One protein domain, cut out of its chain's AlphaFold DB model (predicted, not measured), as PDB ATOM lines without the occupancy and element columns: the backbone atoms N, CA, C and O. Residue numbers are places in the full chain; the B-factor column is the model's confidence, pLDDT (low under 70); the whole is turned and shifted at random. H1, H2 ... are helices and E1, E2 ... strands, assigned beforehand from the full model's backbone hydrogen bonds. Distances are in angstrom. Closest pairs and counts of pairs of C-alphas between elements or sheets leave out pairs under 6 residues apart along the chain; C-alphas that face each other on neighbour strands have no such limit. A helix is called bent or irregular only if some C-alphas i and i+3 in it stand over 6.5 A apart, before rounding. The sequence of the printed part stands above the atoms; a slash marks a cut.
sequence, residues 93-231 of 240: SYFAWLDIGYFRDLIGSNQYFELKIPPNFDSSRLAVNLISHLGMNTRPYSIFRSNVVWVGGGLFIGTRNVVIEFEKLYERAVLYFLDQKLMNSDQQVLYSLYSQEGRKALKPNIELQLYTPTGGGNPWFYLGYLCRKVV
ATOM      1  N   SER A  93     176.150 198.133 156.994       96.19
ATOM      2  CA  SER A  93     174.849 197.910 157.639       96.19
ATOM      3  C   SER A  93     174.896 196.843 158.734       96.19
ATOM      4  O   SER A  93     173.994 196.802 159.570       96.19
ATOM      5  N   TYR A  94     175.936 196.005 158.741       97.44
ATOM      6  CA  TYR A  94     176.051 194.835 159.611       97.44
ATOM      7  C   TYR A  94     177.293 194.920 160.484       97.44
ATOM      8  O   TYR A  94     178.377 195.259 160.003       97.44
ATOM      9  N   PHE A  95     177.119 194.560 161.749       98.31
ATOM     10  CA  PHE A  95     178.155 194.588 162.769       98.31
ATOM     11  C   PHE A  95     178.134 193.282 163.548       98.31
ATOM     12  O   PHE A  95     177.072 192.686 163.750       98.31
ATOM     13  N   ALA A  96     179.311 192.848 163.984       97.75
ATOM     14  CA  ALA A  96     179.460 191.646 164.776       97.75
ATOM     15  C   ALA A  96     180.464 191.861 165.907       97.75
ATOM     16  O   ALA A  96     181.478 192.535 165.720       97.75
ATOM     17  N   TRP A  97     180.193 191.251 167.057       98.12
ATOM     18  CA  TRP A  97     181.235 190.946 168.034       98.12
ATOM     19  C   TRP A  97     181.861 189.602 167.692       98.12
ATOM     20  O   TRP A  97     181.133 188.683 167.335       98.12
ATOM     21  N   LEU A  98     183.172 189.455 167.858       96.06
ATOM     22  CA  LEU A  98     183.855 188.173 167.723       96.06
ATOM     23  C   LEU A  98     184.946 188.060 168.787       96.06
ATOM     24  O   LEU A  98     185.866 188.877 168.817       96.06
ATOM     25  N   ASP A  99     184.872 187.032 169.630       94.06
ATOM     26  CA  ASP A  99     185.922 186.755 170.609       94.06
ATOM     27  C   ASP A  99     187.254 186.431 169.920       94.06
ATOM     28  O   ASP A  99     187.334 185.661 168.955       94.06
ATOM     29  N   ILE A 100     188.345 186.942 170.487       88.50
ATOM     30  CA  ILE A 100     189.686 186.535 170.075       88.50
ATOM     31  C   ILE A 100     189.864 185.045 170.394       88.50
ATOM     32  O   ILE A 100     189.657 184.589 171.520       88.50
ATOM     33  N   GLY A 101     190.217 184.269 169.368       88.31
ATOM     34  CA  GLY A 101     190.305 182.812 169.445       88.31
ATOM     35  C   GLY A 101     188.997 182.074 169.147       88.31
ATOM     36  O   GLY A 101     188.959 180.859 169.304       88.31
ATOM     37  N   TYR A 102     187.926 182.737 168.694       92.69
ATOM     38  CA  TYR A 102     186.690 182.042 168.292       92.69
ATOM     39  C   TYR A 102     186.947 180.910 167.276       92.69
ATOM     40  O   TYR A 102     186.341 179.850 167.347       92.69
ATOM     41  N   PHE A 103     187.926 181.098 166.389       91.38
ATOM     42  CA  PHE A 103     188.360 180.114 165.393       91.38
ATOM     43  C   PHE A 103     189.616 179.324 165.813       91.38
ATOM     44  O   PHE A 103     190.427 178.957 164.969       91.38
ATOM     45  N   ARG A 104     189.810 179.063 167.115       88.69
ATOM     46  CA  ARG A 104     190.991 178.343 167.645       88.69
ATOM     47  C   ARG A 104     191.179 176.934 167.076       88.69
ATOM     48  O   ARG A 104     192.304 176.459 166.989       88.69
ATOM     49  N   ASP A 105     190.111 176.296 166.612       85.62
ATOM     50  CA  ASP A 105     190.216 174.969 165.991       85.62
ATOM     51  C   ASP A 105     190.851 175.036 164.582       85.62
ATOM     52  O   ASP A 105     191.101 174.007 163.960       85.62
ATOM     53  N   LEU A 106     191.147 176.244 164.077       83.50
ATOM     54  CA  LEU A 106     191.802 176.498 162.791       83.50
ATOM     55  C   LEU A 106     193.270 176.941 162.917       83.50
ATOM     56  O   LEU A 106     193.833 177.381 161.919       83.50
ATOM     57  N   ILE A 107     193.905 176.835 164.092       75.19
ATOM     58  CA  ILE A 107     195.274 177.347 164.344       75.19
ATOM     59  C   ILE A 107     196.340 176.786 163.367       75.19
ATOM     60  O   ILE A 107     197.370 177.418 163.167       75.19
ATOM     61  N   GLY A 108     196.088 175.657 162.694       73.44
ATOM     62  CA  GLY A 108     196.966 175.099 161.648       73.44
ATOM     63  C   GLY A 108     196.558 175.401 160.197       73.44
ATOM     64  O   GLY A 108     197.142 174.846 159.268       73.44
ATOM     65  N   SER A 109     195.523 176.209 159.970       77.12
ATOM     66  CA  SER A 109     195.005 176.495 158.632       77.12
ATOM     67  C   SER A 109     195.661 177.737 158.030       77.12
ATOM     68  O   SER A 109     195.522 178.834 158.558       77.12
ATOM     69  N   ASN A 110     196.268 177.599 156.849       74.25
ATOM     70  CA  ASN A 110     196.763 178.738 156.059       74.25
ATOM     71  C   ASN A 110     195.657 179.413 155.222       74.25
ATOM     72  O   ASN A 110     195.939 180.193 154.310       74.25
ATOM     73  N   GLN A 111     194.390 179.072 155.466       82.06
ATOM     74  CA  GLN A 111     193.272 179.598 154.696       82.06
ATOM     75  C   GLN A 111     192.841 180.957 155.230       82.06
ATOM     76  O   GLN A 111     192.376 181.084 156.364       82.06
ATOM     77  N   TYR A 112     192.878 181.953 154.355       84.88
ATOM     78  CA  TYR A 112     192.166 183.197 154.595       84.88
ATOM     79  C   TYR A 112     190.662 182.944 154.533       84.88
ATOM     80  O   TYR A 112     190.172 182.121 153.753       84.88
ATOM     81  N   PHE A 113     189.912 183.669 155.350       90.12
ATOM     82  CA  PHE A 113     188.461 183.630 155.307       90.12
ATOM     83  C   PHE A 113     187.870 185.004 155.581       90.12
ATOM     84  O   PHE A 113     188.491 185.877 156.186       90.12
ATOM     85  N   GLU A 114     186.633 185.163 155.146       92.75
ATOM     86  CA  GLU A 114     185.772 186.263 155.536       92.75
ATOM     87  C   GLU A 114     184.491 185.724 156.174       92.75
ATOM     88  O   GLU A 114     184.073 184.595 155.923       92.75
ATOM     89  N   LEU A 115     183.872 186.542 157.011       95.00
ATOM     90  CA  LEU A 115     182.553 186.328 157.567       95.00
ATOM     91  C   LEU A 115     181.502 186.891 156.611       95.00
ATOM     92  O   LEU A 115     181.570 188.044 156.169       95.00
ATOM     93  N   LYS A 116     180.521 186.058 156.298       96.31
ATOM     94  CA  LYS A 116     179.272 186.396 155.630       96.31
ATOM     95  C   LYS A 116     178.145 186.421 156.645       96.31
ATOM     96  O   LYS A 116     178.248 185.846 157.722       96.31
ATOM     97  N   ILE A 117     177.065 187.095 156.274       96.69
ATOM     98  CA  ILE A 117     175.819 187.017 157.026       96.69
ATOM     99  C   ILE A 117     175.352 185.558 157.020       96.69
ATOM    100  O   ILE A 117     175.402 184.920 155.962       96.69
ATOM    101  N   PRO A 118     174.953 185.011 158.179       96.69
ATOM    102  CA  PRO A 118     174.514 183.630 158.250       96.69
ATOM    103  C   PRO A 118     173.244 183.421 157.408       96.69
ATOM    104  O   PRO A 118     172.474 184.364 157.190       96.69
ATOM    105  N   PRO A 119     172.979 182.188 156.944       95.75
ATOM    106  CA  PRO A 119     171.751 181.877 156.223       95.75
ATOM    107  C   PRO A 119     170.500 182.291 157.011       95.75
ATOM    108  O   PRO A 119     170.462 182.172 158.240       95.75
ATOM    109  N   ASN A 120     169.472 182.751 156.294       96.56
ATOM    110  CA  ASN A 120     168.164 183.136 156.844       96.56
ATOM    111  C   ASN A 120     168.218 184.218 157.939       96.56
ATOM    112  O   ASN A 120     167.349 184.249 158.807       96.56
ATOM    113  N   PHE A 121     169.239 185.075 157.935       98.19
ATOM    114  CA  PHE A 121     169.372 186.165 158.901       98.19
ATOM    115  C   PHE A 121     168.171 187.124 158.858       98.19
ATOM    116  O   PHE A 121     167.828 187.666 157.806       98.19
ATOM    117  N   ASP A 122     167.562 187.357 160.018       98.38
ATOM    118  CA  ASP A 122     166.489 188.320 160.233       98.38
ATOM    119  C   ASP A 122     167.096 189.651 160.690       98.38
ATOM    120  O   ASP A 122     167.606 189.785 161.802       98.38
ATOM    121  N   SER A 123     167.013 190.660 159.822       97.88
ATOM    122  CA  SER A 123     167.606 191.982 160.053       97.88
ATOM    123  C   SER A 123     166.998 192.765 161.225       97.88
ATOM    124  O   SER A 123     167.588 193.767 161.643       97.88
ATOM    125  N   SER A 124     165.862 192.304 161.764       98.44
ATOM    126  CA  SER A 124     165.192 192.863 162.943       98.44
ATOM    127  C   SER A 124     165.641 192.239 164.272       98.44
ATOM    128  O   SER A 124     165.229 192.699 165.338       98.44
ATOM    129  N   ARG A 125     166.498 191.208 164.233       98.69
ATOM    130  CA  ARG A 125     166.927 190.434 165.407       98.69
ATOM    131  C   ARG A 125     168.438 190.440 165.583       98.69
ATOM    132  O   ARG A 125     169.197 190.689 164.647       98.69
ATOM    133  N   LEU A 126     168.879 190.128 166.801       98.62
ATOM    134  CA  LEU A 126     170.288 189.873 167.087       98.62
ATOM    135  C   LEU A 126     170.580 188.377 166.926       98.62
ATOM    136  O   LEU A 126     170.051 187.552 167.673       98.62
ATOM    137  N   ALA A 127     171.417 188.014 165.960       98.69
ATOM    138  CA  ALA A 127     171.819 186.629 165.752       98.69
ATOM    139  C   ALA A 127     172.833 186.193 166.809       98.69
ATOM    140  O   ALA A 127     173.860 186.847 166.990       98.69
ATOM    141  N   VAL A 128     172.556 185.067 167.465       98.19
ATOM    142  CA  VAL A 128     173.426 184.445 168.470       98.19
ATOM    143  C   VAL A 128     173.391 182.925 168.350       98.19
ATOM    144  O   VAL A 128     172.480 182.333 167.766       98.19
ATOM    145  N   ASN A 129     174.388 182.278 168.937       96.88
ATOM    146  CA  ASN A 129     174.493 180.829 168.942       96.88
ATOM    147  C   ASN A 129     173.717 180.206 170.114       96.88
ATOM    148  O   ASN A 129     173.913 180.611 171.262       96.88
ATOM    149  N   LEU A 130     172.884 179.196 169.851       97.50
ATOM    150  CA  LEU A 130     172.231 178.410 170.899       97.50
ATOM    151  C   LEU A 130     173.208 177.374 171.469       97.50
ATOM    152  O   LEU A 130     173.871 176.667 170.716       97.50
ATOM    153  N   ILE A 131     173.283 177.263 172.796       96.44
ATOM    154  CA  ILE A 131     174.182 176.319 173.486       96.44
ATOM    155  C   ILE A 131     173.408 175.227 174.207       96.44
ATOM    156  O   ILE A 131     173.873 174.094 174.311       96.44
ATOM    157  N   SER A 132     172.231 175.544 174.737       95.00
ATOM    158  CA  SER A 132     171.438 174.571 175.484       95.00
ATOM    159  C   SER A 132     169.953 174.789 175.256       95.00
ATOM    160  O   SER A 132     169.463 175.916 175.268       95.00
ATOM    161  N   HIS A 133     169.222 173.692 175.073       92.38
ATOM    162  CA  HIS A 133     167.770 173.700 174.928       92.38
ATOM    163  C   HIS A 133     167.112 173.803 176.306       92.38
ATOM    164  O   HIS A 133     166.717 172.805 176.904       92.38
ATOM    165  N   LEU A 134     167.042 175.026 176.824       93.31
ATOM    166  CA  LEU A 134     166.467 175.329 178.130       93.31
ATOM    167  C   LEU A 134     165.107 176.014 177.980       93.31
ATOM    168  O   LEU A 134     164.891 176.806 177.062       93.31
ATOM    169  N   GLY A 135     164.182 175.711 178.890       92.94
ATOM    170  CA  GLY A 135     162.878 176.369 178.939       92.94
ATOM    171  C   GLY A 135     162.963 177.754 179.582       92.94
ATOM    172  O   GLY A 135     163.675 177.943 180.559       92.94
ATOM    173  N   MET A 136     162.163 178.714 179.114       96.00
ATOM    174  CA  MET A 136     162.199 180.106 179.603       96.00
ATOM    175  C   MET A 136     161.624 180.305 181.024       96.00
ATOM    176  O   MET A 136     161.499 181.438 181.481       96.00
ATOM    177  N   ASN A 137     161.273 179.230 181.734       97.06
ATOM    178  CA  ASN A 137     160.667 179.277 183.071       97.06
ATOM    179  C   ASN A 137     161.714 179.337 184.198       97.06
ATOM    180  O   ASN A 137     161.352 179.543 185.357       97.06
ATOM    181  N   THR A 138     163.002 179.119 183.898       97.62
ATOM    182  CA  THR A 138     164.065 179.233 184.905       97.62
ATOM    183  C   THR A 138     164.146 180.676 185.403       97.62
ATOM    184  O   THR A 138     164.240 181.612 184.615       97.62
ATOM    185  N   ARG A 139     164.108 180.858 186.727       98.00
ATOM    186  CA  ARG A 139     164.152 182.187 187.346       98.00
ATOM    187  C   ARG A 139     165.556 182.798 187.250       98.00
ATOM    188  O   ARG A 139     166.523 182.052 187.435       98.00
ATOM    189  N   PRO A 140     165.688 184.127 187.082       98.56
ATOM    190  CA  PRO A 140     166.971 184.830 187.084       98.56
ATOM    191  C   PRO A 140     167.885 184.427 188.243       98.56
ATOM    192  O   PRO A 140     169.047 184.099 188.020       98.56
ATOM    193  N   TYR A 141     167.356 184.331 189.466       98.31
ATOM    194  CA  TYR A 141     168.129 183.886 190.633       98.31
ATOM    195  C   TYR A 141     168.881 182.565 190.388       98.31
ATOM    196  O   TYR A 141     170.083 182.466 190.642       98.31
ATOM    197  N   SER A 142     168.185 181.557 189.853       98.38
ATOM    198  CA  SER A 142     168.771 180.255 189.524       98.38
ATOM    199  C   SER A 142     169.720 180.350 188.333       98.38
ATOM    200  O   SER A 142     170.786 179.747 188.366       98.38
ATOM    201  N   ILE A 143     169.377 181.134 187.308       98.69
ATOM    202  CA  ILE A 143     170.232 181.340 186.131       98.69
ATOM    203  C   ILE A 143     171.600 181.892 186.548       98.69
ATOM    204  O   ILE A 143     172.631 181.313 186.200       98.69
ATOM    205  N   PHE A 144     171.613 182.975 187.330       98.62
ATOM    206  CA  PHE A 144     172.836 183.641 187.770       98.62
ATOM    207  C   PHE A 144     173.668 182.764 188.705       98.62
ATOM    208  O   PHE A 144     174.866 182.584 188.466       98.62
ATOM    209  N   ARG A 145     173.051 182.192 189.749       97.94
ATOM    210  CA  ARG A 145     173.782 181.429 190.774       97.94
ATOM    211  C   ARG A 145     174.210 180.043 190.298       97.94
ATOM    212  O   ARG A 145     175.286 179.581 190.666       97.94
ATOM    213  N   SER A 146     173.435 179.382 189.447       97.88
ATOM    214  CA  SER A 146     173.818 178.076 188.890       97.88
ATOM    215  C   SER A 146     174.623 178.191 187.592       97.88
ATOM    216  O   SER A 146     174.885 177.172 186.963       97.88
ATOM    217  N   ASN A 147     175.027 179.408 187.199       97.31
ATOM    218  CA  ASN A 147     175.817 179.676 185.996       97.31
ATOM    219  C   ASN A 147     175.208 179.053 184.727       97.31
ATOM    220  O   ASN A 147     175.907 178.489 183.887       97.31
ATOM    221  N   VAL A 148     173.881 179.111 184.608       97.94
ATOM    222  CA  VAL A 148     173.161 178.407 183.543       97.94
ATOM    223  C   VAL A 148     173.357 179.146 182.224       97.94
ATOM    224  O   VAL A 148     173.167 180.361 182.158       97.94
ATOM    225  N   VAL A 149     173.736 178.422 181.172       97.25
ATOM    226  CA  VAL A 149     174.006 178.989 179.846       97.25
ATOM    227  C   VAL A 149     172.939 178.537 178.859       97.25
ATOM    228  O   VAL A 149     172.749 177.347 178.646       97.25
ATOM    229  N   TRP A 150     172.271 179.500 178.227       98.12
ATOM    230  CA  TRP A 150     171.317 179.260 177.139       98.12
ATOM    231  C   TRP A 150     171.939 179.543 175.767       98.12
ATOM    232  O   TRP A 150     171.847 178.721 174.855       98.12
ATOM    233  N   VAL A 151     172.634 180.679 175.644       98.06
ATOM    234  CA  VAL A 151     173.264 181.162 174.407       98.06
ATOM    235  C   VAL A 151     174.750 181.452 174.605       98.06
ATOM    236  O   VAL A 151     175.204 181.740 175.714       98.06
ATOM    237  N   GLY A 152     175.519 181.360 173.523       95.69
ATOM    238  CA  GLY A 152     176.954 181.635 173.506       95.69
ATOM    239  C   GLY A 152     177.245 183.136 173.466       95.69
ATOM    240  O   GLY A 152     176.559 183.872 172.764       95.69
ATOM    241  N   GLY A 153     178.281 183.580 174.183       93.69
ATOM    242  CA  GLY A 153     178.720 184.987 174.199       93.69
ATOM    243  C   GLY A 153     179.826 185.334 173.192       93.69
ATOM    244  O   GLY A 153     180.261 186.482 173.138       93.69
ATOM    245  N   GLY A 154     180.329 184.360 172.425       95.38
ATOM    246  CA  GLY A 154     181.545 184.541 171.619       95.38
ATOM    247  C   GLY A 154     181.349 185.190 170.247       95.38
ATOM    248  O   GLY A 154     182.320 185.634 169.639       95.38
ATOM    249  N   LEU A 155     180.111 185.239 169.753       97.62
ATOM    250  CA  LEU A 155     179.744 185.897 168.502       97.62
ATOM    251  C   LEU A 155     178.285 186.339 168.577       97.62
ATOM    252  O   LEU A 155     177.412 185.538 168.916       97.62
ATOM    253  N   PHE A 156     178.031 187.585 168.198       98.38
ATOM    254  CA  PHE A 156     176.694 188.056 167.855       98.38
ATOM    255  C   PHE A 156     176.753 188.927 166.605       98.38
ATOM    256  O   PHE A 156     177.780 189.554 166.351       98.38
ATOM    257  N   ILE A 157     175.665 188.972 165.836       98.62
ATOM    258  CA  ILE A 157     175.571 189.738 164.585       98.62
ATOM    259  C   ILE A 157     174.253 190.511 164.584       98.62
ATOM    260  O   ILE A 157     173.206 189.955 164.912       98.62
ATOM    261  N   GLY A 158     174.288 191.785 164.201       98.50
ATOM    262  CA  GLY A 158     173.094 192.617 164.101       98.50
ATOM    263  C   GLY A 158     173.229 193.711 163.052       98.50
ATOM    264  O   GLY A 158     174.328 194.041 162.595       98.50
ATOM    265  N   THR A 159     172.093 194.296 162.676       98.56
ATOM    266  CA  THR A 159     172.080 195.546 161.912       98.56
ATOM    267  C   THR A 159     172.362 196.739 162.822       98.56
ATOM    268  O   THR A 159     172.222 196.644 164.041       98.56
ATOM    269  N   ARG A 160     172.724 197.889 162.239       97.94
ATOM    270  CA  ARG A 160     172.969 199.142 162.983       97.94
ATOM    271  C   ARG A 160     171.910 199.428 164.054       97.94
ATOM    272  O   ARG A 160     172.253 199.623 165.217       97.94
ATOM    273  N   ASN A 161     170.638 199.449 163.654       97.62
ATOM    274  CA  ASN A 161     169.543 199.811 164.552       97.62
ATOM    275  C   ASN A 161     169.349 198.753 165.639       97.62
ATOM    276  O   ASN A 161     169.210 199.103 166.808       97.62
ATOM    277  N   VAL A 162     169.413 197.470 165.269       98.69
ATOM    278  CA  VAL A 162     169.312 196.361 166.224       98.69
ATOM    279  C   VAL A 162     170.406 196.452 167.278       98.69
ATOM    280  O   VAL A 162     170.097 196.359 168.456       98.69
ATOM    281  N   VAL A 163     171.667 196.672 166.893       98.62
ATOM    282  CA  VAL A 163     172.777 196.712 167.858       98.62
ATOM    283  C   VAL A 163     172.663 197.904 168.810       98.62
ATOM    284  O   VAL A 163     172.861 197.729 170.010       98.62
ATOM    285  N   ILE A 164     172.320 199.096 168.310       98.25
ATOM    286  CA  ILE A 164     172.160 200.291 169.158       98.25
ATOM    287  C   ILE A 164     171.029 200.094 170.171       98.25
ATOM    288  O   ILE A 164     171.197 200.396 171.352       98.25
ATOM    289  N   GLU A 165     169.874 199.600 169.727       98.56
ATOM    290  CA  GLU A 165     168.730 199.386 170.618       98.56
ATOM    291  C   GLU A 165     168.962 198.211 171.572       98.56
ATOM    292  O   GLU A 165     168.568 198.269 172.739       98.56
ATOM    293  N   PHE A 166     169.667 197.177 171.113       98.75
ATOM    294  CA  PHE A 166     170.048 196.053 171.951       98.75
ATOM    295  C   PHE A 166     171.019 196.467 173.058       98.75
ATOM    296  O   PHE A 166     170.856 196.023 174.188       98.75
ATOM    297  N   GLU A 167     171.997 197.332 172.779       98.69
ATOM    298  CA  GLU A 167     172.938 197.814 173.795       98.69
ATOM    299  C   GLU A 167     172.220 198.545 174.935       98.69
ATOM    300  O   GLU A 167     172.434 198.210 176.099       98.69
ATOM    301  N   LYS A 168     171.272 199.435 174.610       98.56
ATOM    302  CA  LYS A 168     170.421 200.104 175.609       98.56
ATOM    303  C   LYS A 168     169.571 199.108 176.400       98.56
ATOM    304  O   LYS A 168     169.445 199.211 177.619       98.56
ATOM    305  N   LEU A 169     168.948 198.140 175.720       98.81
ATOM    306  CA  LEU A 169     168.167 197.084 176.372       98.81
ATOM    307  C   LEU A 169     169.034 196.276 177.343       98.81
ATOM    308  O   LEU A 169     168.610 196.006 178.468       98.81
ATOM    309  N   TYR A 170     170.235 195.912 176.906       98.81
ATOM    310  CA  TYR A 170     171.185 195.114 177.656       98.81
ATOM    311  C   TYR A 170     171.719 195.860 178.882       98.81
ATOM    312  O   TYR A 170     171.711 195.302 179.976       98.81
ATOM    313  N   GLU A 171     172.103 197.131 178.740       98.81
ATOM    314  CA  GLU A 171     172.520 197.979 179.861       98.81
ATOM    315  C   GLU A 171     171.426 198.045 180.939       98.81
ATOM    316  O   GLU A 171     171.684 197.766 182.112       98.81
ATOM    317  N   ARG A 172     170.169 198.302 180.545       98.75
ATOM    318  CA  ARG A 172     169.030 198.283 181.481       98.75
ATOM    319  C   ARG A 172     168.872 196.931 182.174       98.75
ATOM    320  O   ARG A 172     168.571 196.901 183.364       98.75
ATOM    321  N   ALA A 173     169.066 195.825 181.453       98.88
ATOM    322  CA  ALA A 173     168.992 194.485 182.028       98.88
ATOM    323  C   ALA A 173     170.090 194.264 183.081       98.88
ATOM    324  O   ALA A 173     169.798 193.778 184.173       98.88
ATOM    325  N   VAL A 174     171.331 194.669 182.791       98.88
ATOM    326  CA  VAL A 174     172.446 194.601 183.747       98.88
ATOM    327  C   VAL A 174     172.129 195.404 185.006       98.88
ATOM    328  O   VAL A 174     172.253 194.880 186.113       98.88
ATOM    329  N   LEU A 175     171.673 196.650 184.855       98.88
ATOM    330  CA  LEU A 175     171.314 197.506 185.989       98.88
ATOM    331  C   LEU A 175     170.163 196.916 186.819       98.88
ATOM    332  O   LEU A 175     170.237 196.914 188.046       98.88
ATOM    333  N   TYR A 176     169.141 196.363 186.163       98.81
ATOM    334  CA  TYR A 176     168.005 195.710 186.815       98.81
ATOM    335  C   TYR A 176     168.419 194.488 187.645       98.81
ATOM    336  O   TYR A 176     167.969 194.328 188.780       98.81
ATOM    337  N   PHE A 177     169.296 193.628 187.120       98.81
ATOM    338  CA  PHE A 177     169.760 192.459 187.870       98.81
ATOM    339  C   PHE A 177     170.752 192.831 188.982       98.81
ATOM    340  O   PHE A 177     170.698 192.230 190.057       98.81
ATOM    341  N   LEU A 178     171.576 193.870 188.800       98.69
ATOM    342  CA  LEU A 178     172.410 194.409 189.884       98.69
ATOM    343  C   LEU A 178     171.581 194.919 191.063       98.69
ATOM    344  O   LEU A 178     171.983 194.716 192.211       98.69
ATOM    345  N   ASP A 179     170.443 195.564 190.801       98.50
ATOM    346  CA  ASP A 179     169.537 196.037 191.853       98.50
ATOM    347  C   ASP A 179     169.008 194.871 192.706       98.50
ATOM    348  O   ASP A 179     168.998 194.930 193.936       98.50
ATOM    349  N   GLN A 180     168.747 193.734 192.061       98.50
ATOM    350  CA  GLN A 180     168.386 192.466 192.708       98.50
ATOM    351  C   GLN A 180     169.569 191.697 193.307       98.50
ATOM    352  O   GLN A 180     169.408 190.566 193.764       98.50
ATOM    353  N   LYS A 181     170.766 192.285 193.300       98.50
ATOM    354  CA  LYS A 181     172.005 191.663 193.781       98.50
ATOM    355  C   LYS A 181     172.366 190.371 193.035       98.50
ATOM    356  O   LYS A 181     172.911 189.436 193.626       98.50
ATOM    357  N   LEU A 182     172.089 190.333 191.732       98.56
ATOM    358  CA  LEU A 182     172.428 189.242 190.822       98.56
ATOM    359  C   LEU A 182     173.374 189.740 189.729       98.56
ATOM    360  O   LEU A 182     173.103 190.731 189.057       98.56
ATOM    361  N   MET A 183     174.491 189.039 189.545       98.50
ATOM    362  CA  MET A 183     175.430 189.290 188.455       98.50
ATOM    363  C   MET A 183     176.267 188.060 188.100       98.50
ATOM    364  O   MET A 183     176.475 187.178 188.935       98.50
ATOM    365  N   ASN A 184     176.701 187.987 186.843       97.75
ATOM    366  CA  ASN A 184     177.577 186.968 186.266       97.75
ATOM    367  C   ASN A 184     178.053 187.501 184.886       97.75
ATOM    368  O   ASN A 184     178.156 188.713 184.710       97.75
ATOM    369  N   SER A 185     178.356 186.654 183.902       97.81
ATOM    370  CA  SER A 185     178.736 187.060 182.553       97.81
ATOM    371  C   SER A 185     177.533 187.518 181.726       97.81
ATOM    372  O   SER A 185     176.373 187.496 182.157       97.81
ATOM    373  N   ASP A 186     177.817 187.928 180.493       98.25
ATOM    374  CA  ASP A 186     176.804 188.285 179.515       98.25
ATOM    375  C   ASP A 186     175.784 187.178 179.255       98.25
ATOM    376  O   ASP A 186     174.599 187.466 179.107       98.25
ATOM    377  N   GLN A 187     176.205 185.920 179.292       98.06
ATOM    378  CA  GLN A 187     175.350 184.775 178.997       98.06
ATOM    379  C   GLN A 187     174.195 184.616 179.995       98.06
ATOM    380  O   GLN A 187     173.063 184.341 179.586       98.06
ATOM    381  N   GLN A 188     174.443 184.822 181.292       98.62
ATOM    382  CA  GLN A 188     173.388 184.755 182.311       98.62
ATOM    383  C   GLN A 188     172.478 185.980 182.268       98.62
ATOM    384  O   GLN A 188     171.277 185.841 182.505       98.62
ATOM    385  N   VAL A 189     173.016 187.157 181.931       98.75
ATOM    386  CA  VAL A 189     172.200 188.359 181.705       98.75
ATOM    387  C   VAL A 189     171.264 188.139 180.520       98.75
ATOM    388  O   VAL A 189     170.068 188.380 180.652       98.75
ATOM    389  N   LEU A 190     171.769 187.614 179.396       98.69
ATOM    390  CA  LEU A 190     170.961 187.285 178.219       98.69
ATOM    391  C   LEU A 190     169.863 186.279 178.557       98.69
ATOM    392  O   LEU A 190     168.698 186.503 178.236       98.69
ATOM    393  N   TYR A 191     170.210 185.182 179.230       98.75
ATOM    394  CA  TYR A 191     169.207 184.182 179.571       98.75
ATOM    395  C   TYR A 191     168.159 184.742 180.541       98.75
ATOM    396  O   TYR A 191     166.958 184.571 180.332       98.75
ATOM    397  N   SER A 192     168.588 185.501 181.548       98.81
ATOM    398  CA  SER A 192     167.668 186.118 182.502       98.81
ATOM    399  C   SER A 192     166.772 187.166 181.846       98.81
ATOM    400  O   SER A 192     165.579 187.171 182.134       98.81
ATOM    401  N   LEU A 193     167.293 187.992 180.929       98.75
ATOM    402  CA  LEU A 193     166.531 188.980 180.151       98.75
ATOM    403  C   LEU A 193     165.376 188.330 179.373       98.75
ATOM    404  O   LEU A 193     164.266 188.862 179.366       98.75
ATOM    405  N   TYR A 194     165.625 187.177 178.749       98.62
ATOM    406  CA  TYR A 194     164.644 186.493 177.902       98.62
ATOM    407  C   TYR A 194     163.836 185.390 178.603       98.62
ATOM    408  O   TYR A 194     162.914 184.840 177.991       98.62
ATOM    409  N   SER A 195     164.112 185.113 179.882       98.56
ATOM    410  CA  SER A 195     163.245 184.304 180.751       98.56
ATOM    411  C   SER A 195     161.845 184.926 180.888       98.56
ATOM    412  O   SER A 195     161.653 186.114 180.629       98.56
ATOM    413  N   GLN A 196     160.847 184.156 181.330       98.38
ATOM    414  CA  GLN A 196     159.490 184.667 181.562       98.38
ATOM    415  C   GLN A 196     159.478 185.866 182.523       98.38
ATOM    416  O   GLN A 196     158.802 186.864 182.270       98.38
ATOM    417  N   GLU A 197     160.247 185.780 183.608       98.31
ATOM    418  CA  GLU A 197     160.352 186.843 184.607       98.31
ATOM    419  C   GLU A 197     161.052 188.083 184.037       98.31
ATOM    420  O   GLU A 197     160.543 189.198 184.169       98.31
ATOM    421  N   GLY A 198     162.165 187.888 183.322       98.50
ATOM    422  CA  GLY A 198     162.884 188.973 182.655       98.50
ATOM    423  C   GLY A 198     162.040 189.675 181.602       98.50
ATOM    424  O   GLY A 198     161.957 190.900 181.606       98.50
ATOM    425  N   ARG A 199     161.321 188.927 180.758       98.44
ATOM    426  CA  ARG A 199     160.416 189.496 179.748       98.44
ATOM    427  C   ARG A 199     159.301 190.318 180.378       98.44
ATOM    428  O   ARG A 199     158.999 191.403 179.883       98.44
ATOM    429  N   LYS A 200     158.715 189.831 181.476       98.44
ATOM    430  CA  LYS A 200     157.675 190.558 182.214       98.44
ATOM    431  C   LYS A 200     158.198 191.890 182.762       98.44
ATOM    432  O   LYS A 200     157.484 192.888 182.685       98.44
ATOM    433  N   ALA A 201     159.419 191.903 183.294       98.31
ATOM    434  CA  ALA A 201     160.012 193.085 183.911       98.31
ATOM    435  C   ALA A 201     160.600 194.083 182.898       98.31
ATOM    436  O   ALA A 201     160.342 195.280 182.986       98.31
ATOM    437  N   LEU A 202     161.377 193.594 181.931       98.44
ATOM    438  CA  LEU A 202     162.221 194.406 181.048       98.44
ATOM    439  C   LEU A 202     161.609 194.661 179.668       98.44
ATOM    440  O   LEU A 202     162.070 195.571 178.980       98.44
ATOM    441  N   LYS A 203     160.586 193.885 179.273       98.25
ATOM    442  CA  LYS A 203     159.845 194.024 178.006       98.25
ATOM    443  C   LYS A 203     160.790 194.231 176.805       98.25
ATOM    444  O   LYS A 203     160.798 195.319 176.225       98.25
ATOM    445  N   PRO A 204     161.634 193.233 176.469       97.75
ATOM    446  CA  PRO A 204     162.618 193.377 175.401       97.75
ATOM    447  C   PRO A 204     161.936 193.743 174.079       97.75
ATOM    448  O   PRO A 204     160.971 193.103 173.673       97.75
ATOM    449  N   ASN A 205     162.442 194.786 173.423       96.44
ATOM    450  CA  ASN A 205     161.988 195.257 172.110       96.44
ATOM    451  C   ASN A 205     162.806 194.670 170.951       96.44
ATOM    452  O   ASN A 205     162.407 194.793 169.799       96.44
ATOM    453  N   ILE A 206     163.945 194.048 171.258       98.25
ATOM    454  CA  ILE A 206     164.781 193.319 170.310       98.25
ATOM    455  C   ILE A 206     164.720 191.843 170.682       98.25
ATOM    456  O   ILE A 206     164.902 191.489 171.847       98.25
ATOM    457  N   GLU A 207     164.479 190.982 169.701       98.25
ATOM    458  CA  GLU A 207     164.500 189.529 169.873       98.25
ATOM    459  C   GLU A 207     165.831 188.931 169.413       98.25
ATOM    460  O   GLU A 207     166.535 189.493 168.568       98.25
ATOM    461  N   LEU A 208     166.155 187.757 169.952       98.44
ATOM    462  CA  LEU A 208     167.290 186.971 169.480       98.44
ATOM    463  C   LEU A 208     166.862 186.068 168.320       98.44
ATOM    464  O   LEU A 208     165.797 185.444 168.346       98.44
ATOM    465  N   GLN A 209     167.722 185.957 167.314       98.50
ATOM    466  CA  GLN A 209     167.676 184.874 166.344       98.50
ATOM    467  C   GLN A 209     168.673 183.803 166.776       98.50
ATOM    468  O   GLN A 209     169.883 184.029 166.791       98.50
ATOM    469  N   LEU A 210     168.154 182.635 167.143       98.19
ATOM    470  CA  LEU A 210     168.960 181.540 167.665       98.19
ATOM    471  C   LEU A 210     169.403 180.630 166.523       98.19
ATOM    472  O   LEU A 210     168.572 180.094 165.792       98.19
ATOM    473  N   TYR A 211     170.710 180.428 166.411       97.75
ATOM    474  CA  TYR A 211     171.289 179.434 165.517       97.75
ATOM    475  C   TYR A 211     171.569 178.156 166.301       97.75
ATOM    476  O   TYR A 211     172.438 178.132 167.171       97.75
ATOM    477  N   THR A 212     170.794 177.112 166.006       96.75
ATOM    478  CA  THR A 212     170.915 175.790 166.628       96.75
ATOM    479  C   THR A 212     172.026 174.998 165.944       96.75
ATOM    480  O   THR A 212     171.924 174.773 164.737       96.75
ATOM    481  N   PRO A 213     173.059 174.546 166.676       94.62
ATOM    482  CA  PRO A 213     174.105 173.712 166.106       94.62
ATOM    483  C   PRO A 213     173.556 172.424 165.491       94.62
ATOM    484  O   PRO A 213     172.785 171.696 166.115       94.62
ATOM    485  N   THR A 214     173.987 172.128 164.267       91.50
ATOM    486  CA  THR A 214     173.661 170.895 163.541       91.50
ATOM    487  C   THR A 214     174.938 170.259 163.006       91.50
ATOM    488  O   THR A 214     175.787 170.967 162.466       91.50
ATOM    489  N   GLY A 215     175.043 168.930 163.065       87.50
ATOM    490  CA  GLY A 215     176.214 168.196 162.575       87.50
ATOM    491  C   GLY A 215     177.350 168.101 163.601       87.50
ATOM    492  O   GLY A 215     177.130 168.255 164.800       87.50
ATOM    493  N   GLY A 216     178.557 167.785 163.126       82.62
ATOM    494  CA  GLY A 216     179.757 167.681 163.964       82.62
ATOM    495  C   GLY A 216     180.448 169.029 164.201       82.62
ATOM    496  O   GLY A 216     180.231 169.989 163.465       82.62
ATOM    497  N   GLY A 217     181.319 169.086 165.211       87.06
ATOM    498  CA  GLY A 217     182.097 170.277 165.573       87.06
ATOM    499  C   GLY A 217     181.734 170.837 166.946       87.06
ATOM    500  O   GLY A 217     180.858 170.319 167.638       87.06
ATOM    501  N   ASN A 218     182.435 171.891 167.362       90.62
ATOM    502  CA  ASN A 218     182.182 172.518 168.652       90.62
ATOM    503  C   ASN A 218     180.906 173.384 168.579       90.62
ATOM    504  O   ASN A 218     180.907 174.394 167.863       90.62
ATOM    505  N   PRO A 219     179.836 173.052 169.332       93.06
ATOM    506  CA  PRO A 219     178.579 173.791 169.271       93.06
ATOM    507  C   PRO A 219     178.746 175.259 169.657       93.06
ATOM    508  O   PRO A 219     177.983 176.084 169.175       93.06
ATOM    509  N   TRP A 220     179.761 175.615 170.452       94.19
ATOM    510  CA  TRP A 220     180.044 176.994 170.860       94.19
ATOM    511  C   TRP A 220     180.440 177.923 169.712       94.19
ATOM    512  O   TRP A 220     180.246 179.138 169.811       94.19
ATOM    513  N   PHE A 221     180.975 177.356 168.630       94.62
ATOM    514  CA  PHE A 221     181.517 178.111 167.504       94.62
ATOM    515  C   PHE A 221     180.656 178.024 166.237       94.62
ATOM    516  O   PHE A 221     181.009 178.591 165.202       94.62
ATOM    517  N   TYR A 222     179.519 177.329 166.308       95.88
ATOM    518  CA  TYR A 222     178.706 176.977 165.145       95.88
ATOM    519  C   TYR A 222     178.295 178.190 164.297       95.88
ATOM    520  O   TYR A 222     178.544 178.190 163.090       95.88
ATOM    521  N   LEU A 223     177.766 179.259 164.906       96.88
ATOM    522  CA  LEU A 223     177.393 180.475 164.172       96.88
ATOM    523  C   LEU A 223     178.568 181.073 163.376       96.88
ATOM    524  O   LEU A 223     178.394 181.448 162.218       96.88
ATOM    525  N   GLY A 224     179.772 181.137 163.947       95.50
ATOM    526  CA  GLY A 224     180.920 181.694 163.222       95.50
ATOM    527  C   GLY A 224     181.365 180.805 162.067       95.50
ATOM    528  O   GLY A 224     181.730 181.323 161.013       95.50
ATOM    529  N   TYR A 225     181.263 179.481 162.212       94.56
ATOM    530  CA  TYR A 225     181.527 178.551 161.112       94.56
ATOM    531  C   TYR A 225     180.466 178.618 160.010       94.56
ATOM    532  O   TYR A 225     180.834 178.538 158.842       94.56
ATOM    533  N   LEU A 226     179.193 178.859 160.342       95.56
ATOM    534  CA  LEU A 226     178.158 179.155 159.342       95.56
ATOM    535  C   LEU A 226     178.454 180.437 158.557       95.56
ATOM    536  O   LEU A 226     178.145 180.528 157.371       95.56
ATOM    537  N   CYS A 227     179.043 181.433 159.217       96.12
ATOM    538  CA  CYS A 227     179.414 182.696 158.588       96.12
ATOM    539  C   CYS A 227     180.698 182.581 157.752       96.12
ATOM    540  O   CYS A 227     180.946 183.414 156.884       96.12
ATOM    541  N   ARG A 228     181.554 181.591 158.013       94.06
ATOM    542  CA  ARG A 228     182.893 181.505 157.425       94.06
ATOM    543  C   ARG A 228     182.838 181.139 155.939       94.06
ATOM    544  O   ARG A 228     182.407 180.053 155.565       94.06
ATOM    545  N   LYS A 229     183.418 181.993 155.093       93.88
ATOM    546  CA  LYS A 229     183.707 181.724 153.680       93.88
ATOM    547  C   LYS A 229     185.215 181.775 153.443       93.88
ATOM    548  O   LYS A 229     185.830 182.826 153.608       93.88
ATOM    549  N   VAL A 230     185.806 180.649 153.043       91.25
ATOM    550  CA  VAL A 230     187.224 180.586 152.647       91.25
ATOM    551  C   VAL A 230     187.448 181.441 151.404       91.25
ATOM    552  O   VAL A 230     186.637 181.422 150.476       91.25
ATOM    553  N   VAL A 231     188.549 182.187 151.390       88.56
ATOM    554  CA  VAL A 231     188.961 183.006 150.251       88.56
ATOM    555  C   VAL A 231     190.364 182.612 149.807       88.56
ATOM    556  O   VAL A 231     191.283 182.488 150.615       88.56
TER     557      VAL A 231
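What this domain is: This is residues 93 to 231 of the 240 residues of an uncharacterized protein of Crassostrea gigas (UniProt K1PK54). A strongly twisted sheet, E1, E4, E3 and E5, makes the middle of an elongated domain; H1 to H4 gather toward one end of it, and the two-stranded ribbon of E2 and E6 makes the other end. H5 covers one face of the sheet and leads straight into E6, while H2 starts over the opposite face with residues 160 to 166 and runs on to H3. The printed part has 139 residues with five named helices and six named strands, in the order E1 E2 E3 H1 E4 H2 H3 H4 E5 H5 E6. The larger sheet is mixed, the smaller antiparallel, and the class is mixed, helices and strands. The whole is compact, with a radius of gyration of the C-alphas of 15.6 A and spans of 48, 31 and 23 A.

How they stand to each other: E1, residues 94 to 98, is an edge strand, antiparallel to E4, residues 151 to 159, with N 95 and O 158 3.0 A apart. E4 is antiparallel to E3, residues 126 to 130, with N 127 and O 157 2.8 A apart. E3 is parallel to the other edge strand, E5, residues 208 to 211, with N 209 and O 126 2.8 A apart. E2, residues 112 to 115, is antiparallel to E6, residues 228 to 231, with N 229 and O 114 2.8 A apart. H2, residues 160 to 179, and H5, residues 219 to 227, are on opposite faces of the four-stranded sheet, three layers with helices on both faces. H5 has a height over the sheet of 8.2 A, and its closest C-alphas to E4 are those of Trp 220 and Gly 152, 6.2 A apart. The hub is H3, residues 186 to 194, which only grazes the sheet. It touches H1, residues 140 to 145, at a shallow tilt of 21 degrees, opposite ways, closest at the C-alphas of Ser 192 and Pro 140, 4.8 A. H2 touches H3 with residues 170 to 177 alone, about perpendicular at 89 degrees, closest at the C-alphas of Ala 173 and Leu 193, 6.3 A. H4, residues 196 to 202, touches H3 only at the corner, and only just, with 3 pairs of C-alphas within 8 A; the closest are Gly 198 and Ser 192, 5.6 A. Every O i to N i+4 pair is within hydrogen-bond range in H1, H2, H3 and H4, and 3 of 5 are in H5.

Where its parts are: E1 begins at C-alpha 94, (176.051, 194.835, 159.611). E4 is 19.1 A long and bends by 95 degrees at residue 154. H2, 29.2 A long, begins at C-alpha 160, (172.969, 199.142, 162.983). H5, 13.9 A long, is irregular: C-alphas 220 and 223 are 8.0 A apart. E6 ends at C-alpha 231, (188.961, 183.006, 150.251).

The domain as a whole: The C-alphas of Asn 110 and Lys 200, the two farthest apart, are 48.5 A apart. The printed part has no cut, and the link from E1 to E2, residues 99 to 111, is long. The mean pLDDT of the printed part is 95.6, and no printed residue is under 70.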